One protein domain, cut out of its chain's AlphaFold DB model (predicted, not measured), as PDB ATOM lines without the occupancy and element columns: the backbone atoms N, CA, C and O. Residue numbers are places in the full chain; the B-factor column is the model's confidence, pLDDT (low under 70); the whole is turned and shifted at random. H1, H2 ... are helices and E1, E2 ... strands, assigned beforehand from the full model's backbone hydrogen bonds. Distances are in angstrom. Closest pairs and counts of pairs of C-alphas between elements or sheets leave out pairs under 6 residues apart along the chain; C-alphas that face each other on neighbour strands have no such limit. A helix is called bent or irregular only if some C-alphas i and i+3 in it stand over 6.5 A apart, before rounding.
ATOM      1  N   VAL A 238     230.674 244.250 289.072       67.88
ATOM      2  CA  VAL A 238     230.229 244.267 290.476       67.88
ATOM      3  C   VAL A 238     229.237 245.400 290.733       67.88
ATOM      4  O   VAL A 238     228.250 245.219 291.445       67.88
ATOM      5  N   SER A 239     229.481 246.558 290.121       70.44
ATOM      6  CA  SER A 239     228.631 247.743 290.209       70.44
ATOM      7  C   SER A 239     227.538 247.804 289.144       70.44
ATOM      8  O   SER A 239     226.701 248.701 289.210       70.44
ATOM      9  N   GLU A 240     227.529 246.867 288.189       81.69
ATOM     10  CA  GLU A 240     226.579 246.861 287.080       81.69
ATOM     11  C   GLU A 240     225.145 246.877 287.610       81.69
ATOM     12  O   GLU A 240     224.780 246.118 288.517       81.69
ATOM     13  N   THR A 241     224.339 247.770 287.045       85.75
ATOM     14  CA  THR A 241     222.927 247.943 287.399       85.75
ATOM     15  C   THR A 241     222.004 247.692 286.218       85.75
ATOM     16  O   THR A 241     220.803 247.558 286.431       85.75
ATOM     17  N   LEU A 242     222.525 247.603 284.991       82.19
ATOM     18  CA  LEU A 242     221.750 247.276 283.803       82.19
ATOM     19  C   LEU A 242     221.744 245.754 283.571       82.19
ATOM     20  O   LEU A 242     222.791 245.110 283.651       82.19
ATOM     21  N   PRO A 243     220.586 245.135 283.281       82.31
ATOM     22  CA  PRO A 243     220.552 243.752 282.821       82.31
ATOM     23  C   PRO A 243     221.347 243.601 281.515       82.31
ATOM     24  O   PRO A 243     221.176 244.365 280.568       82.31
ATOM     25  N   GLN A 244     222.186 242.569 281.443       76.19
ATOM     26  CA  GLN A 244     222.888 242.182 280.222       76.19
ATOM     27  C   GLN A 244     222.885 240.661 280.042       76.19
ATOM     28  O   GLN A 244     222.754 239.905 281.005       76.19
ATOM     29  N   GLN A 245     223.027 240.230 278.790       75.06
ATOM     30  CA  GLN A 245     223.104 238.817 278.409       75.06
ATOM     31  C   GLN A 245     224.529 238.254 278.522       75.06
ATOM     32  O   GLN A 245     224.700 237.124 278.960       75.06
ATOM     33  N   SER A 246     225.532 239.050 278.133       78.00
ATOM     34  CA  SER A 246     226.953 238.695 278.176       78.00
ATOM     35  C   SER A 246     227.803 239.971 278.367       78.00
ATOM     36  O   SER A 246     227.472 240.990 277.737       78.00
ATOM     37  N   PRO A 247     228.854 239.958 279.213       82.75
ATOM     38  CA  PRO A 247     229.283 238.824 280.037       82.75
ATOM     39  C   PRO A 247     228.266 238.488 281.140       82.75
ATOM     40  O   PRO A 247     227.573 239.370 281.665       82.75
ATOM     41  N   PHE A 248     228.134 237.202 281.449       88.62
ATOM     42  CA  PHE A 248     227.090 236.654 282.310       88.62
ATOM     43  C   PHE A 248     227.290 237.069 283.772       88.62
ATOM     44  O   PHE A 248     228.179 236.590 284.465       88.62
ATOM     45  N   ILE A 249     226.416 237.925 284.298       89.50
ATOM     46  CA  ILE A 249     226.405 238.220 285.738       89.50
ATOM     47  C   ILE A 249     225.428 237.257 286.407       89.50
ATOM     48  O   ILE A 249     224.215 237.476 286.351       89.50
ATOM     49  N   GLY A 250     225.955 236.179 286.993       91.25
ATOM     50  CA  GLY A 250     225.172 235.148 287.677       91.25
ATOM     51  C   GLY A 250     224.389 235.674 288.881       91.25
ATOM     52  O   GLY A 250     224.822 236.596 289.570       91.25
ATOM     53  N   GLN A 251     223.216 235.091 289.122       93.44
ATOM     54  CA  GLN A 251     222.313 235.447 290.214       93.44
ATOM     55  C   GLN A 251     221.772 234.184 290.898       93.44
ATOM     56  O   GLN A 251     221.407 233.208 290.241       93.44
ATOM     57  N   THR A 252     221.663 234.211 292.227       93.19
ATOM     58  CA  THR A 252     221.161 233.091 293.035       93.19
ATOM     59  C   THR A 252     219.780 232.628 292.569       93.19
ATOM     60  O   THR A 252     218.828 233.414 292.514       93.19
ATOM     61  N   GLY A 253     219.654 231.340 292.248       92.25
ATOM     62  CA  GLY A 253     218.453 230.732 291.679       92.25
ATOM     63  C   GLY A 253     218.362 230.762 290.148       92.25
ATOM     64  O   GLY A 253     217.345 230.324 289.619       92.25
ATOM     65  N   ASP A 254     219.367 231.259 289.415       93.94
ATOM     66  CA  ASP A 254     219.426 231.082 287.955       93.94
ATOM     67  C   ASP A 254     219.426 229.608 287.558       93.94
ATOM     68  O   ASP A 254     220.237 228.833 288.060       93.94
ATOM     69  N   ARG A 255     218.569 229.251 286.594       93.88
ATOM     70  CA  ARG A 255     218.676 227.997 285.840       93.88
ATOM     71  C   ARG A 255     219.554 228.235 284.610       93.88
ATOM     72  O   ARG A 255     219.276 229.127 283.802       93.88
ATOM     73  N   VAL A 256     220.634 227.471 284.508       95.00
ATOM     74  CA  VAL A 256     221.715 227.622 283.529       95.00
ATOM     75  C   VAL A 256     222.060 226.287 282.880       95.00
ATOM     76  O   VAL A 256     221.865 225.222 283.459       95.00
ATOM     77  N   VAL A 257     222.636 226.359 281.687       95.19
ATOM     78  CA  VAL A 257     223.373 225.271 281.055       95.19
ATOM     79  C   VAL A 257     224.858 225.582 281.199       95.19
ATOM     80  O   VAL A 257     225.337 226.610 280.718       95.19
ATOM     81  N   TYR A 258     225.571 224.697 281.888       94.75
ATOM     82  CA  TYR A 258     227.026 224.672 281.942       94.75
ATOM     83  C   TYR A 258     227.568 223.929 280.719       94.75
ATOM     84  O   TYR A 258     227.135 222.812 280.423       94.75
ATOM     85  N   LEU A 259     228.522 224.550 280.025       94.50
ATOM     86  CA  LEU A 259     229.137 224.041 278.799       94.50
ATOM     87  C   LEU A 259     230.630 223.796 279.042       94.50
ATOM     88  O   LEU A 259     231.421 224.728 279.197       94.50
ATOM     89  N   ARG A 260     231.029 222.522 279.114       91.31
ATOM     90  CA  ARG A 260     232.392 222.119 279.508       91.31
ATOM     91  C   ARG A 260     233.446 222.515 278.474       91.31
ATOM     92  O   ARG A 260     234.588 222.796 278.827       91.31
ATOM     93  N   ASP A 261     233.078 222.544 277.201       91.62
ATOM     94  CA  ASP A 261     233.946 222.926 276.089       91.62
ATOM     95  C   ASP A 261     234.258 224.430 276.070       91.62
ATOM     96  O   ASP A 261     235.401 224.804 275.782       91.62
ATOM     97  N   ALA A 262     233.274 225.251 276.446       94.19
ATOM     98  CA  ALA A 262     233.404 226.675 276.730       94.19
ATOM     99  C   ALA A 262     234.217 226.923 278.006       94.19
ATOM    100  O   ALA A 262     235.165 227.703 277.985       94.19
ATOM    101  N   HIS A 263     233.925 226.203 279.097       92.06
ATOM    102  CA  HIS A 263     234.659 226.345 280.360       92.06
ATOM    103  C   HIS A 263     236.151 226.030 280.182       92.06
ATOM    104  O   HIS A 263     236.994 226.744 280.708       92.06
ATOM    105  N   LEU A 264     236.495 225.028 279.364       90.25
ATOM    106  CA  LEU A 264     237.884 224.712 279.014       90.25
ATOM    107  C   LEU A 264     238.581 225.785 278.155       90.25
ATOM    108  O   LEU A 264     239.804 225.850 278.175       90.25
ATOM    109  N   GLU A 265     237.850 226.597 277.383       92.12
ATOM    110  CA  GLU A 265     238.431 227.766 276.697       92.12
ATOM    111  C   GLU A 265     238.600 228.931 277.679       92.12
ATOM    112  O   GLU A 265     239.690 229.476 277.802       92.12
ATOM    113  N   TYR A 266     237.565 229.235 278.467       92.19
ATOM    114  CA  TYR A 266     237.617 230.238 279.531       92.19
ATOM    115  C   TYR A 266     238.765 229.989 280.528       92.19
ATOM    116  O   TYR A 266     239.473 230.918 280.916       92.19
ATOM    117  N   MET A 267     239.003 228.726 280.890       87.75
ATOM    118  CA  MET A 267     240.127 228.331 281.737       87.75
ATOM    119  C   MET A 267     241.489 228.672 281.133       87.75
ATOM    120  O   MET A 267     242.379 229.072 281.878       87.75
ATOM    121  N   ALA A 268     241.660 228.517 279.819       89.00
ATOM    122  CA  ALA A 268     242.920 228.806 279.139       89.00
ATOM    123  C   ALA A 268     243.138 230.315 278.934       89.00
ATOM    124  O   ALA A 268     244.237 230.807 279.172       89.00
ATOM    125  N   GLU A 269     242.091 231.043 278.532       90.00
ATOM    126  CA  GLU A 269     242.180 232.455 278.133       90.00
ATOM    127  C   GLU A 269     242.117 233.439 279.320       90.00
ATOM    128  O   GLU A 269     242.818 234.449 279.319       90.00
ATOM    129  N   GLU A 270     241.291 233.172 280.342       86.44
ATOM    130  CA  GLU A 270     241.106 234.073 281.497       86.44
ATOM    131  C   GLU A 270     241.834 233.584 282.755       86.44
ATOM    132  O   GLU A 270     242.470 234.384 283.437       86.44
ATOM    133  N   LEU A 271     241.745 232.292 283.098       85.00
ATOM    134  CA  LEU A 271     242.202 231.822 284.413       85.00
ATOM    135  C   LEU A 271     243.651 231.319 284.453       85.00
ATOM    136  O   LEU A 271     244.342 231.632 285.419       85.00
ATOM    137  N   GLU A 272     244.169 230.602 283.456       86.06
ATOM    138  CA  GLU A 272     245.571 230.143 283.467       86.06
ATOM    139  C   GLU A 272     246.595 231.302 283.622       86.06
ATOM    140  O   GLU A 272     247.511 231.159 284.437       86.06
ATOM    141  N   PRO A 273     246.409 232.500 283.016       87.06
ATOM    142  CA  PRO A 273     247.230 233.685 283.311       87.06
ATOM    143  C   PRO A 273     247.163 234.182 284.770       87.06
ATOM    144  O   PRO A 273     248.036 234.928 285.211       87.06
ATOM    145  N   LEU A 274     246.132 233.791 285.527       83.88
ATOM    146  CA  LEU A 274     245.855 234.216 286.908       83.88
ATOM    147  C   LEU A 274     246.157 233.135 287.961       83.88
ATOM    148  O   LEU A 274     245.937 233.351 289.157       83.88
ATOM    149  N   LYS A 275     246.684 231.982 287.539       83.25
ATOM    150  CA  LYS A 275     246.920 230.781 288.358       83.25
ATOM    151  C   LYS A 275     247.639 231.052 289.684       83.25
ATOM    152  O   LYS A 275     247.141 230.687 290.745       83.25
ATOM    153  N   ALA A 276     248.735 231.812 289.649       81.81
ATOM    154  CA  ALA A 276     249.526 232.176 290.834       81.81
ATOM    155  C   ALA A 276     248.794 233.087 291.855       81.81
ATOM    156  O   ALA A 276     249.301 233.321 292.963       81.81
ATOM    157  N   HIS A 277     247.615 233.611 291.502       80.25
ATOM    158  CA  HIS A 277     246.714 234.314 292.413       80.25
ATOM    159  C   HIS A 277     245.667 233.353 292.992       80.25
ATOM    160  O   HIS A 277     245.577 233.245 294.216       80.25
ATOM    161  N   TYR A 278     244.921 232.610 292.161       75.88
ATOM    162  CA  TYR A 278     243.844 231.748 292.669       75.88
ATOM    163  C   TYR A 278     244.342 230.461 293.347       75.88
ATOM    164  O   TYR A 278     243.689 229.987 294.270       75.88
ATOM    165  N   GLU A 279     245.519 229.917 293.019       76.31
ATOM    166  CA  GLU A 279     246.086 228.762 293.749       76.31
ATOM    167  C   GLU A 279     246.430 229.088 295.221       76.31
ATOM    168  O   GLU A 279     246.706 228.195 296.023       76.31
ATOM    169  N   ARG A 280     246.346 230.365 295.625       69.00
ATOM    170  CA  ARG A 280     246.415 230.781 297.036       69.00
ATOM    171  C   ARG A 280     245.129 230.502 297.813       69.00
ATOM    172  O   ARG A 280     245.174 230.511 299.047       69.00
ATOM    173  N   PHE A 281     244.014 230.197 297.142       65.00
ATOM    174  CA  PHE A 281     242.904 229.482 297.767       65.00
ATOM    175  C   PHE A 281     243.406 228.090 298.172       65.00
ATOM    176  O   PHE A 281     243.371 227.141 297.395       65.00
ATOM    177  N   LYS A 282     243.859 227.949 299.426       52.12
ATOM    178  CA  LYS A 282     244.362 226.669 299.966       52.12
ATOM    179  C   LYS A 282     243.321 225.533 299.966       52.12
ATOM    180  O   LYS A 282     243.683 224.388 300.215       52.12
ATOM    181  N   CYS A 283     242.060 225.833 299.656       46.72
ATOM    182  CA  CYS A 283     241.047 224.848 299.286       46.72
ATOM    183  C   CYS A 283     241.134 224.552 297.778       46.72
ATOM    184  O   CYS A 283     240.465 225.190 296.973       46.72
ATOM    185  N   SER A 284     241.999 223.594 297.438       51.66
ATOM    186  CA  SER A 284     242.087 222.843 296.175       51.66
ATOM    187  C   SER A 284     241.189 223.300 295.008       51.66
ATOM    188  O   SER A 284     240.065 222.824 294.841       51.66
ATOM    189  N   TYR A 285     241.745 224.086 294.077       52.84
ATOM    190  CA  TYR A 285     241.120 224.287 292.759       52.84
ATOM    191  C   TYR A 285     240.876 222.948 292.021       52.84
ATOM    192  O   TYR A 285     239.899 222.800 291.292       52.84
ATOM    193  N   LYS A 286     241.704 221.922 292.281       50.38
ATOM    194  CA  LYS A 286     241.504 220.564 291.747       50.38
ATOM    195  C   LYS A 286     240.225 219.881 292.255       50.38
ATOM    196  O   LYS A 286     239.752 218.986 291.574       50.38
ATOM    197  N   GLN A 287     239.671 220.279 293.406       53.12
ATOM    198  CA  GLN A 287     238.370 219.785 293.882       53.12
ATOM    199  C   GLN A 287     237.198 220.526 293.230       53.12
ATOM    200  O   GLN A 287     236.197 219.890 292.935       53.12
ATOM    201  N   ILE A 288     237.336 221.826 292.935       55.91
ATOM    202  CA  ILE A 288     236.247 222.673 292.399       55.91
ATOM    203  C   ILE A 288     235.568 222.043 291.168       55.91
ATOM    204  O   ILE A 288     234.351 222.126 291.047       55.91
ATOM    205  N   THR A 289     236.329 221.366 290.301       56.53
ATOM    206  CA  THR A 289     235.819 220.707 289.080       56.53
ATOM    207  C   THR A 289     235.852 219.171 289.109       56.53
ATOM    208  O   THR A 289     235.542 218.550 288.092       56.53
ATOM    209  N   ALA A 290     236.207 218.541 290.238       55.12
ATOM    210  CA  ALA A 290     236.413 217.089 290.325       55.12
ATOM    211  C   ALA A 290     235.128 216.266 290.137       55.12
ATOM    212  O   ALA A 290     235.176 215.176 289.571       55.12
ATOM    213  N   ASP A 291     233.988 216.796 290.582       62.50
ATOM    214  CA  ASP A 291     232.705 216.081 290.607       62.50
ATOM    215  C   ASP A 291     232.035 215.973 289.219       62.50
ATOM    216  O   ASP A 291     231.025 215.287 289.048       62.50
ATOM    217  N   ILE A 292     232.599 216.636 288.202       73.25
ATOM    218  CA  ILE A 292     232.112 216.605 286.819       73.25
ATOM    219  C   ILE A 292     232.736 215.411 286.088       73.25
ATOM    220  O   ILE A 292     233.928 215.422 285.764       73.25
ATOM    221  N   LYS A 293     231.918 214.401 285.759       71.62
ATOM    222  CA  LYS A 293     232.364 213.232 284.982       71.62
ATOM    223  C   LYS A 293     232.968 213.647 283.636       71.62
ATOM    224  O   LYS A 293     232.611 214.671 283.055       71.62
ATOM    225  N   SER A 294     233.859 212.813 283.097       66.88
ATOM    226  CA  SER A 294     234.581 213.086 281.844       66.88
ATOM    227  C   SER A 294     233.680 213.346 280.634       66.88
ATOM    228  O   SER A 294     234.113 214.053 279.716       66.88
ATOM    229  N   ASP A 295     232.467 212.794 280.665       72.81
ATOM    230  CA  ASP A 295     231.558 212.683 279.526       72.81
ATOM    231  C   ASP A 295     230.294 213.551 279.711       72.81
ATOM    232  O   ASP A 295     229.595 213.838 278.742       72.81
ATOM    233  N   ASP A 296     230.050 214.063 280.924       80.62
ATOM    234  CA  ASP A 296     228.975 215.015 281.234       80.62
ATOM    235  C   ASP A 296     229.420 216.436 280.798       80.62
ATOM    236  O   ASP A 296     229.907 217.244 281.593       80.62
ATOM    237  N   TYR A 297     229.334 216.727 279.491       87.31
ATOM    238  CA  TYR A 297     229.870 217.966 278.895       87.31
ATOM    239  C   TYR A 297     228.856 219.111 278.698       87.31
ATOM    240  O   TYR A 297     229.268 220.255 278.481       87.31
ATOM    241  N   ILE A 298     227.557 218.823 278.828       92.62
ATOM    242  CA  ILE A 298     226.447 219.789 278.858       92.62
ATOM    243  C   ILE A 298     225.623 219.471 280.110       92.62
ATOM    244  O   ILE A 298     225.042 218.392 280.195       92.62
ATOM    245  N   ILE A 299     225.576 220.379 281.090       92.06
ATOM    246  CA  ILE A 299     224.907 220.131 282.380       92.06
ATOM    247  C   ILE A 299     223.865 221.218 282.643       92.06
ATOM    248  O   ILE A 299     224.203 222.390 282.796       92.06
ATOM    249  N   TYR A 300     222.597 220.819 282.752       94.00
ATOM    250  CA  TYR A 300     221.526 221.682 283.254       94.00
ATOM    251  C   TYR A 300     221.672 221.815 284.770       94.00
ATOM    252  O   TYR A 300     221.686 220.810 285.484       94.00
ATOM    253  N   ALA A 301     221.796 223.040 285.266       94.38
ATOM    254  CA  ALA A 301     222.090 223.327 286.663       94.38
ATOM    255  C   ALA A 301     221.331 224.558 287.175       94.38
ATOM    256  O   ALA A 301     220.848 225.397 286.416       94.38
ATOM    257  N   LYS A 302     221.247 224.673 288.496       94.88
ATOM    258  CA  LYS A 302     220.714 225.818 289.228       94.88
ATOM    259  C   LYS A 302     221.833 226.432 290.064       94.88
ATOM    260  O   LYS A 302     222.528 225.708 290.772       94.88
ATOM    261  N   ILE A 303     222.002 227.754 290.017       95.38
ATOM    262  CA  ILE A 303     222.915 228.458 290.926       95.38
ATOM    263  C   ILE A 303     222.312 228.424 292.335       95.38
ATOM    264  O   ILE A 303     221.265 229.029 292.579       95.38
ATOM    265  N   ALA A 304     222.971 227.714 293.248       92.94
ATOM    266  CA  ALA A 304     222.559 227.574 294.640       92.94
ATOM    267  C   ALA A 304     223.065 228.738 295.511       92.94
ATOM    268  O   ALA A 304     222.305 229.262 296.322       92.94
ATOM    269  N   ASP A 305     224.316 229.161 295.306       91.88
ATOM    270  CA  ASP A 305     224.975 230.258 296.030       91.88
ATOM    271  C   ASP A 305     226.116 230.865 295.185       91.88
ATOM    272  O   ASP A 305     226.628 230.217 294.266       91.88
ATOM    273  N   ILE A 306     226.531 232.096 295.496       92.25
ATOM    274  CA  ILE A 306     227.694 232.764 294.891       92.25
ATOM    275  C   ILE A 306     228.498 233.468 295.987       92.25
ATOM    276  O   ILE A 306     228.003 234.386 296.639       92.25
ATOM    277  N   LYS A 307     229.770 233.085 296.149       89.06
ATOM    278  CA  LYS A 307     230.695 233.715 297.105       89.06
ATOM    279  C   LYS A 307     231.752 234.524 296.371       89.06
ATOM    280  O   LYS A 307     232.346 234.045 295.409       89.06
ATOM    281  N   PHE A 308     232.001 235.739 296.843       87.50
ATOM    282  CA  PHE A 308     232.932 236.677 296.221       87.50
ATOM    283  C   PHE A 308     234.227 236.777 297.026       87.50
ATOM    284  O   PHE A 308     234.200 236.830 298.255       87.50
ATOM    285  N   TYR A 309     235.356 236.829 296.323       84.00
ATOM    286  CA  TYR A 309     236.695 236.862 296.904       84.00
ATOM    287  C   TYR A 309     237.588 237.859 296.162       84.00
ATOM    288  O   TYR A 309     237.439 238.047 294.957       84.00
ATOM    289  N   GLN A 310     238.542 238.464 296.872       80.94
ATOM    290  CA  GLN A 310     239.510 239.411 296.316       80.94
ATOM    291  C   GLN A 310     240.927 238.980 296.710       80.94
ATOM    292  O   GLN A 310     241.211 238.798 297.893       80.94
ATOM    293  N   ILE A 311     241.806 238.771 295.725       76.44
ATOM    294  CA  ILE A 311     243.208 238.366 295.921       76.44
ATOM    295  C   ILE A 311     244.087 239.235 295.026       76.44
ATOM    296  O   ILE A 311     243.888 239.262 293.817       76.44
ATOM    297  N   ASP A 312     245.071 239.925 295.610       76.12
ATOM    298  CA  ASP A 312     245.941 240.884 294.908       76.12
ATOM    299  C   ASP A 312     245.135 241.867 294.029       76.12
ATOM    300  O   ASP A 312     245.443 242.071 292.857       76.12
ATOM    301  N   PHE A 313     244.064 242.436 294.600       74.19
ATOM    302  CA  PHE A 313     243.037 243.267 293.943       74.19
ATOM    303  C   PHE A 313     242.122 242.550 292.932       74.19
ATOM    304  O   PHE A 313     241.048 243.064 292.627       74.19
ATOM    305  N   ILE A 314     242.464 241.355 292.447       78.06
ATOM    306  CA  ILE A 314     241.654 240.618 291.469       78.06
ATOM    307  C   ILE A 314     240.423 240.010 292.153       78.06
ATOM    308  O   ILE A 314     240.541 239.257 293.123       78.06
ATOM    309  N   GLN A 315     239.239 240.323 291.623       81.56
ATOM    310  CA  GLN A 315     237.948 239.834 292.112       81.56
ATOM    311  C   GLN A 315     237.513 238.555 291.388       81.56
ATOM    312  O   GLN A 315     237.473 238.516 290.158       81.56
ATOM    313  N   PHE A 316     237.124 237.543 292.162       84.06
ATOM    314  CA  PHE A 316     236.629 236.250 291.694       84.06
ATOM    315  C   PHE A 316     235.282 235.905 292.340       84.06
ATOM    316  O   PHE A 316     235.035 236.225 293.504       84.06
ATOM    317  N   SER A 317     234.444 235.184 291.601       88.06
ATOM    318  CA  SER A 317     233.212 234.557 292.082       88.06
ATOM    319  C   SER A 317     233.399 233.043 292.137       88.06
ATOM    320  O   SER A 317     233.847 232.437 291.168       88.06
ATOM    321  N   VAL A 318     233.022 232.421 293.246       89.50
ATOM    322  CA  VAL A 318     232.892 230.968 293.382       89.50
ATOM    323  C   VAL A 318     231.402 230.658 293.338       89.50
ATOM    324  O   VAL A 318     230.662 231.013 294.258       89.50
ATOM    325  N   ILE A 319     230.954 230.071 292.228       92.31
ATOM    326  CA  ILE A 319     229.542 229.780 291.957       92.31
ATOM    327  C   ILE A 319     229.279 228.317 292.311       92.31
ATOM    328  O   ILE A 319     229.916 227.421 291.755       92.31
ATOM    329  N   TYR A 320     228.327 228.085 293.212       91.81
ATOM    330  CA  TYR A 320     227.877 226.754 293.610       91.81
ATOM    331  C   TYR A 320     226.678 226.346 292.754       91.81
ATOM    332  O   TYR A 320     225.687 227.079 292.669       91.81
ATOM    333  N   LEU A 321     226.772 225.188 292.104       92.94
ATOM    334  CA  LEU A 321     225.827 224.707 291.100       92.94
ATOM    335  C   LEU A 321     225.229 223.363 291.525       92.94
ATOM    336  O   LEU A 321     225.939 222.446 291.922       92.94
ATOM    337  N   GLU A 322     223.910 223.250 291.409       92.31
ATOM    338  CA  GLU A 322     223.117 222.052 291.689       92.31
ATOM    339  C   GLU A 322     222.562 221.515 290.361       92.31
ATOM    340  O   GLU A 322     221.808 222.214 289.682       92.31
ATOM    341  N   SER A 323     222.945 220.305 289.945       91.50
ATOM    342  CA  SER A 323     222.495 219.729 288.671       91.50
ATOM    343  C   SER A 323     220.998 219.394 288.712       91.50
ATOM    344  O   SER A 323     220.543 218.734 289.648       91.50
ATOM    345  N   VAL A 324     220.249 219.723 287.661       87.44
ATOM    346  CA  VAL A 324     218.816 219.398 287.520       87.44
ATOM    347  C   VAL A 324     218.633 218.027 286.839       87.44
ATOM    348  O   VAL A 324     217.829 217.865 285.925       87.44
ATOM    349  N   SER A 325     219.444 217.040 287.237       75.38
ATOM    350  CA  SER A 325     219.410 215.679 286.683       75.38
ATOM    351  C   SER A 325     218.184 214.903 287.174       75.38
ATOM    352  O   SER A 325     217.829 214.979 288.350       75.38
ATOM    353  N   LEU A 326     217.565 214.125 286.280       60.66
ATOM    354  CA  LEU A 326     216.372 213.320 286.578       60.66
ATOM    355  C   LEU A 326     216.668 212.061 287.409       60.66
ATOM    356  O   LEU A 326     215.758 211.537 288.042       60.66
ATOM    357  N   GLU A 327     217.907 211.562 287.396       74.12
ATOM    358  CA  GLU A 327     218.267 210.315 288.087       74.12
ATOM    359  C   GLU A 327     218.800 210.569 289.499       74.12
ATOM    360  O   GLU A 327     218.302 209.998 290.468       74.12
ATOM    361  N   LYS A 328     219.820 211.431 289.620       80.25
ATOM    362  CA  LYS A 328     220.396 211.890 290.892       80.25
ATOM    363  C   LYS A 328     220.961 213.304 290.717       80.25
ATOM    364  O   LYS A 328     221.854 213.470 289.881       80.25
ATOM    365  N   PRO A 329     220.508 214.310 291.485       83.06
ATOM    366  CA  PRO A 329     221.167 215.605 291.509       83.06
ATOM    367  C   PRO A 329     222.525 215.490 292.213       83.06
ATOM    368  O   PRO A 329     222.638 214.872 293.271       83.06
ATOM    369  N   PHE A 330     223.552 216.105 291.635       86.50
ATOM    370  CA  PHE A 330     224.854 216.328 292.258       86.50
ATOM    371  C   PHE A 330     225.146 217.828 292.337       86.50
ATOM    372  O   PHE A 330     224.548 218.635 291.619       86.50
ATOM    373  N   GLN A 331     226.061 218.206 293.224       87.75
ATOM    374  CA  GLN A 331     226.561 219.574 293.325       87.75
ATOM    375  C   GLN A 331     227.980 219.644 292.764       87.75
ATOM    376  O   GLN A 331     228.734 218.681 292.856       87.75
ATOM    377  N   PHE A 332     228.325 220.780 292.168       88.56
ATOM    378  CA  PHE A 332     229.671 221.096 291.696       88.56
ATOM    379  C   PHE A 332     229.915 222.604 291.824       88.56
ATOM    380  O   PHE A 332     228.996 223.379 292.099       88.56
ATOM    381  N   THR A 333     231.161 223.037 291.652       88.38
ATOM    382  CA  THR A 333     231.549 224.444 291.822       88.38
ATOM    383  C   THR A 333     232.265 224.942 290.566       88.38
ATOM    384  O   THR A 333     232.880 224.165 289.842       88.38
ATOM    385  N   VAL A 334     232.210 226.242 290.276       89.38
ATOM    386  CA  VAL A 334     233.066 226.861 289.247       89.38
ATOM    387  C   VAL A 334     233.668 228.170 289.747       89.38
ATOM    388  O   VAL A 334     233.027 228.922 290.486       89.38
ATOM    389  N   LEU A 335     234.908 228.441 289.337       88.38
ATOM    390  CA  LEU A 335     235.559 229.736 289.523       88.38
ATOM    391  C   LEU A 335     235.223 230.614 288.311       88.38
ATOM    392  O   LEU A 335     235.432 230.201 287.173       88.38
ATOM    393  N   TYR A 336     234.677 231.804 288.546       88.94
ATOM    394  CA  TYR A 336     234.175 232.678 287.489       88.94
ATOM    395  C   TYR A 336     234.469 234.158 287.751       88.94
ATOM    396  O   TYR A 336     234.420 234.651 288.878       88.94
ATOM    397  N   ARG A 337     234.739 234.883 286.671       85.94
ATOM    398  CA  ARG A 337     235.009 236.318 286.603       85.94
ATOM    399  C   ARG A 337     234.533 236.818 285.230       85.94
ATOM    400  O   ARG A 337     235.045 236.319 284.226       85.94
ATOM    401  N   PRO A 338     233.582 237.769 285.161       82.88
ATOM    402  CA  PRO A 338     233.152 238.380 283.904       82.88
ATOM    403  C   PRO A 338     234.312 239.018 283.128       82.88
ATOM    404  O   PRO A 338     234.945 239.953 283.615       82.88
ATOM    405  N   ASN A 339     234.536 238.569 281.892       80.44
ATOM    406  CA  ASN A 339     235.454 239.186 280.933       80.44
ATOM    407  C   ASN A 339     234.694 239.444 279.619       80.44
ATOM    408  O   ASN A 339     233.996 238.569 279.122       80.44
ATOM    409  N   ARG A 340     234.810 240.648 279.042       77.06
ATOM    410  CA  ARG A 340     234.138 241.026 277.779       77.06
ATOM    411  C   ARG A 340     234.795 240.447 276.511       77.06
ATOM    412  O   ARG A 340     234.261 240.643 275.425       77.06
ATOM    413  N   LYS A 341     235.956 239.794 276.635       79.75
ATOM    414  CA  LYS A 341     236.766 239.236 275.532       79.75
ATOM    415  C   LYS A 341     236.654 237.711 275.405       79.75
ATOM    416  O   LYS A 341     237.105 237.160 274.408       79.75
ATOM    417  N   VAL A 342     236.083 237.043 276.407       83.94
ATOM    418  CA  VAL A 342     236.002 235.580 276.517       83.94
ATOM    419  C   VAL A 342     234.537 235.203 276.720       83.94
ATOM    420  O   VAL A 342     233.888 235.744 277.612       83.94
ATOM    421  N   ASN A 343     234.004 234.309 275.886       88.38
ATOM    422  CA  ASN A 343     232.584 233.952 275.926       88.38
ATOM    423  C   ASN A 343     232.218 233.190 277.212       88.38
ATOM    424  O   ASN A 343     233.011 232.427 277.766       88.38
ATOM    425  N   ASP A 344     230.974 233.365 277.655       91.44
ATOM    426  CA  ASP A 344     230.452 232.733 278.864       91.44
ATOM    427  C   ASP A 344     230.232 231.220 278.695       91.44
ATOM    428  O   ASP A 344     229.654 230.762 277.708       91.44
ATOM    429  N   PHE A 345     230.630 230.445 279.709       93.94
ATOM    430  CA  PHE A 345     230.399 228.996 279.782       93.94
ATOM    431  C   PHE A 345     229.181 228.597 280.634       93.94
ATOM    432  O   PHE A 345     228.818 227.420 280.682       93.94
ATOM    433  N   LEU A 346     228.553 229.569 281.304       94.69
ATOM    434  CA  LEU A 346     227.242 229.445 281.939       94.69
ATOM    435  C   LEU A 346     226.240 230.253 281.111       94.69
ATOM    436  O   LEU A 346     226.289 231.481 281.091       94.69
ATOM    437  N   VAL A 347     225.327 229.565 280.431       94.06
ATOM    438  CA  VAL A 347     224.294 230.184 279.586       94.06
ATOM    439  C   VAL A 347     222.948 230.039 280.282       94.06
ATOM    440  O   VAL A 347     222.625 228.958 280.761       94.06
ATOM    441  N   LEU A 348     222.123 231.089 280.346       93.50
ATOM    442  CA  LEU A 348     220.771 230.969 280.912       93.50
ATOM    443  C   LEU A 348     219.963 229.917 280.138       93.50
ATOM    444  O   LEU A 348     219.875 229.982 278.913       93.50
ATOM    445  N   GLU A 349     219.322 228.981 280.840       92.56
ATOM    446  CA  GLU A 349     218.656 227.827 280.214       92.56
ATOM    447  C   GLU A 349     217.600 228.255 279.184       92.56
ATOM    448  O   GLU A 349     217.531 227.707 278.087       92.56
ATOM    449  N   LYS A 350     216.847 229.319 279.488       89.00
ATOM    450  CA  LYS A 350     215.849 229.916 278.588       89.00
ATOM    451  C   LYS A 350     216.449 230.523 277.307       89.00
ATOM    452  O   LYS A 350     215.744 230.622 276.310       89.00
ATOM    453  N   MET A 351     217.722 230.930 277.323       90.44
ATOM    454  CA  MET A 351     218.443 231.380 276.123       90.44
ATOM    455  C   MET A 351     219.006 230.198 275.333       90.44
ATOM    456  O   MET A 351     218.928 230.200 274.110       90.44
ATOM    457  N   TYR A 352     219.530 229.175 276.015       92.00
ATOM    458  CA  TYR A 352     220.052 227.962 275.378       92.00
ATOM    459  C   TYR A 352     218.943 227.161 274.666       92.00
ATOM    460  O   TYR A 352     219.106 226.747 273.520       92.00
ATOM    461  N   LEU A 353     217.782 227.015 275.315       91.25
ATOM    462  CA  LEU A 353     216.603 226.302 274.806       91.25
ATOM    463  C   LEU A 353     215.673 227.156 273.919       91.25
ATOM    464  O   LEU A 353     214.576 226.705 273.589       91.25
ATOM    465  N   ASN A 354     216.058 228.379 273.541       89.12
ATOM    466  CA  ASN A 354     215.225 229.232 272.686       89.12
ATOM    467  C   ASN A 354     214.991 228.561 271.310       89.12
ATOM    468  O   ASN A 354     215.976 228.282 270.622       89.12
TER     469      ASN A 354
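What this domain is: This is residues 238 to 354 of the 800 residues of the protein "Hypothetical protein" of Medioppia subpectinata (UniProt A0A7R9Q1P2). A strongly twisted five-stranded sheet folds across one long, kinked helix, H1, which covers one face; the tiny helix H3 is on the opposite face, near E1 and E5. E2 bends sharply, pairing with E1 in its first part and mostly with E3 in the rest; the long hairpin E2 and E3 runs along the longest axis, and the tiny helix H2 grazes the sheet beside E4. The printed part has 117 residues, with elements in the order E1, H1, H2, E2, E3, E4, E5, H3. The sheet order is E4, E3, E2, E1, E5, all antiparallel, and the class is mixed, helices and strands. The whole is compact, with a radius of gyration of the C-alphas of 13.9 A and spans of 41 by 34 by 23 A.

Where its parts are: Residues 238 to 254 hold no named element. E1, residues 255 to 259, begins at C-alpha 255 (218.676, 227.997, 285.840) and is 13.2 A long. H1, residues 260 to 278, measures 19.9 A and has a kink of 72 degrees near residue 272; it is irregular, with C-alphas 273 and 276 8.0 A apart. H2 is residues 285 to 288. E2, residues 298 to 311, begins at C-alpha 298 (226.447, 219.789, 278.858), bends by 89 degrees at residue 301 and measures 30.3 A. E3, residues 314 to 323, measures 28.5 A, and E4, residues 331 to 336, 16.2 A. E5 is residues 346 to 348, and H3, residues 349 to 352, ends at C-alpha 352 (220.052, 227.962, 275.378).

How they stand to each other: E2, E3 and E4 form a meander, each strand the antiparallel neighbour of the one before, with hairpins E2 and E3, and E3 and E4. Within hydrogen-bond range are N 304 and O 320 at 2.8 A between E2 and E3, N 319 and O 334 at 2.9 A between E3 and E4, N 258 and O 299 at 2.8 A between E1 and E2, and N 257 and O 347 at 2.8 A between E1 and E5. H1 is on the sheet at a height of 9.1 A; its closest C-alphas to E2 are those of His 277 and Ile 311, 6.4 A. H3 is on the opposite face, at a height of 8.2 A; Val 256 and Glu 349 have the closest C-alphas of E1 and H3, 4.5 A. H2 only grazes the sheet; its closest C-alpha to E4 is that of Ile 288, 5.1 A from that of Thr 333. In H1, 8 of 15 O i to N i+4 pairs are within hydrogen-bond range; H2 and H3 are too short for such a pair.

The domain as a whole: The two C-alphas farthest apart are those of Asp 312 and Glu 327, 41.8 A. The printed part has no cut, and no link is long. Mean pLDDT of the printed part is 83.1; residues 238, 280 to 291, 294 and 326 are under 70.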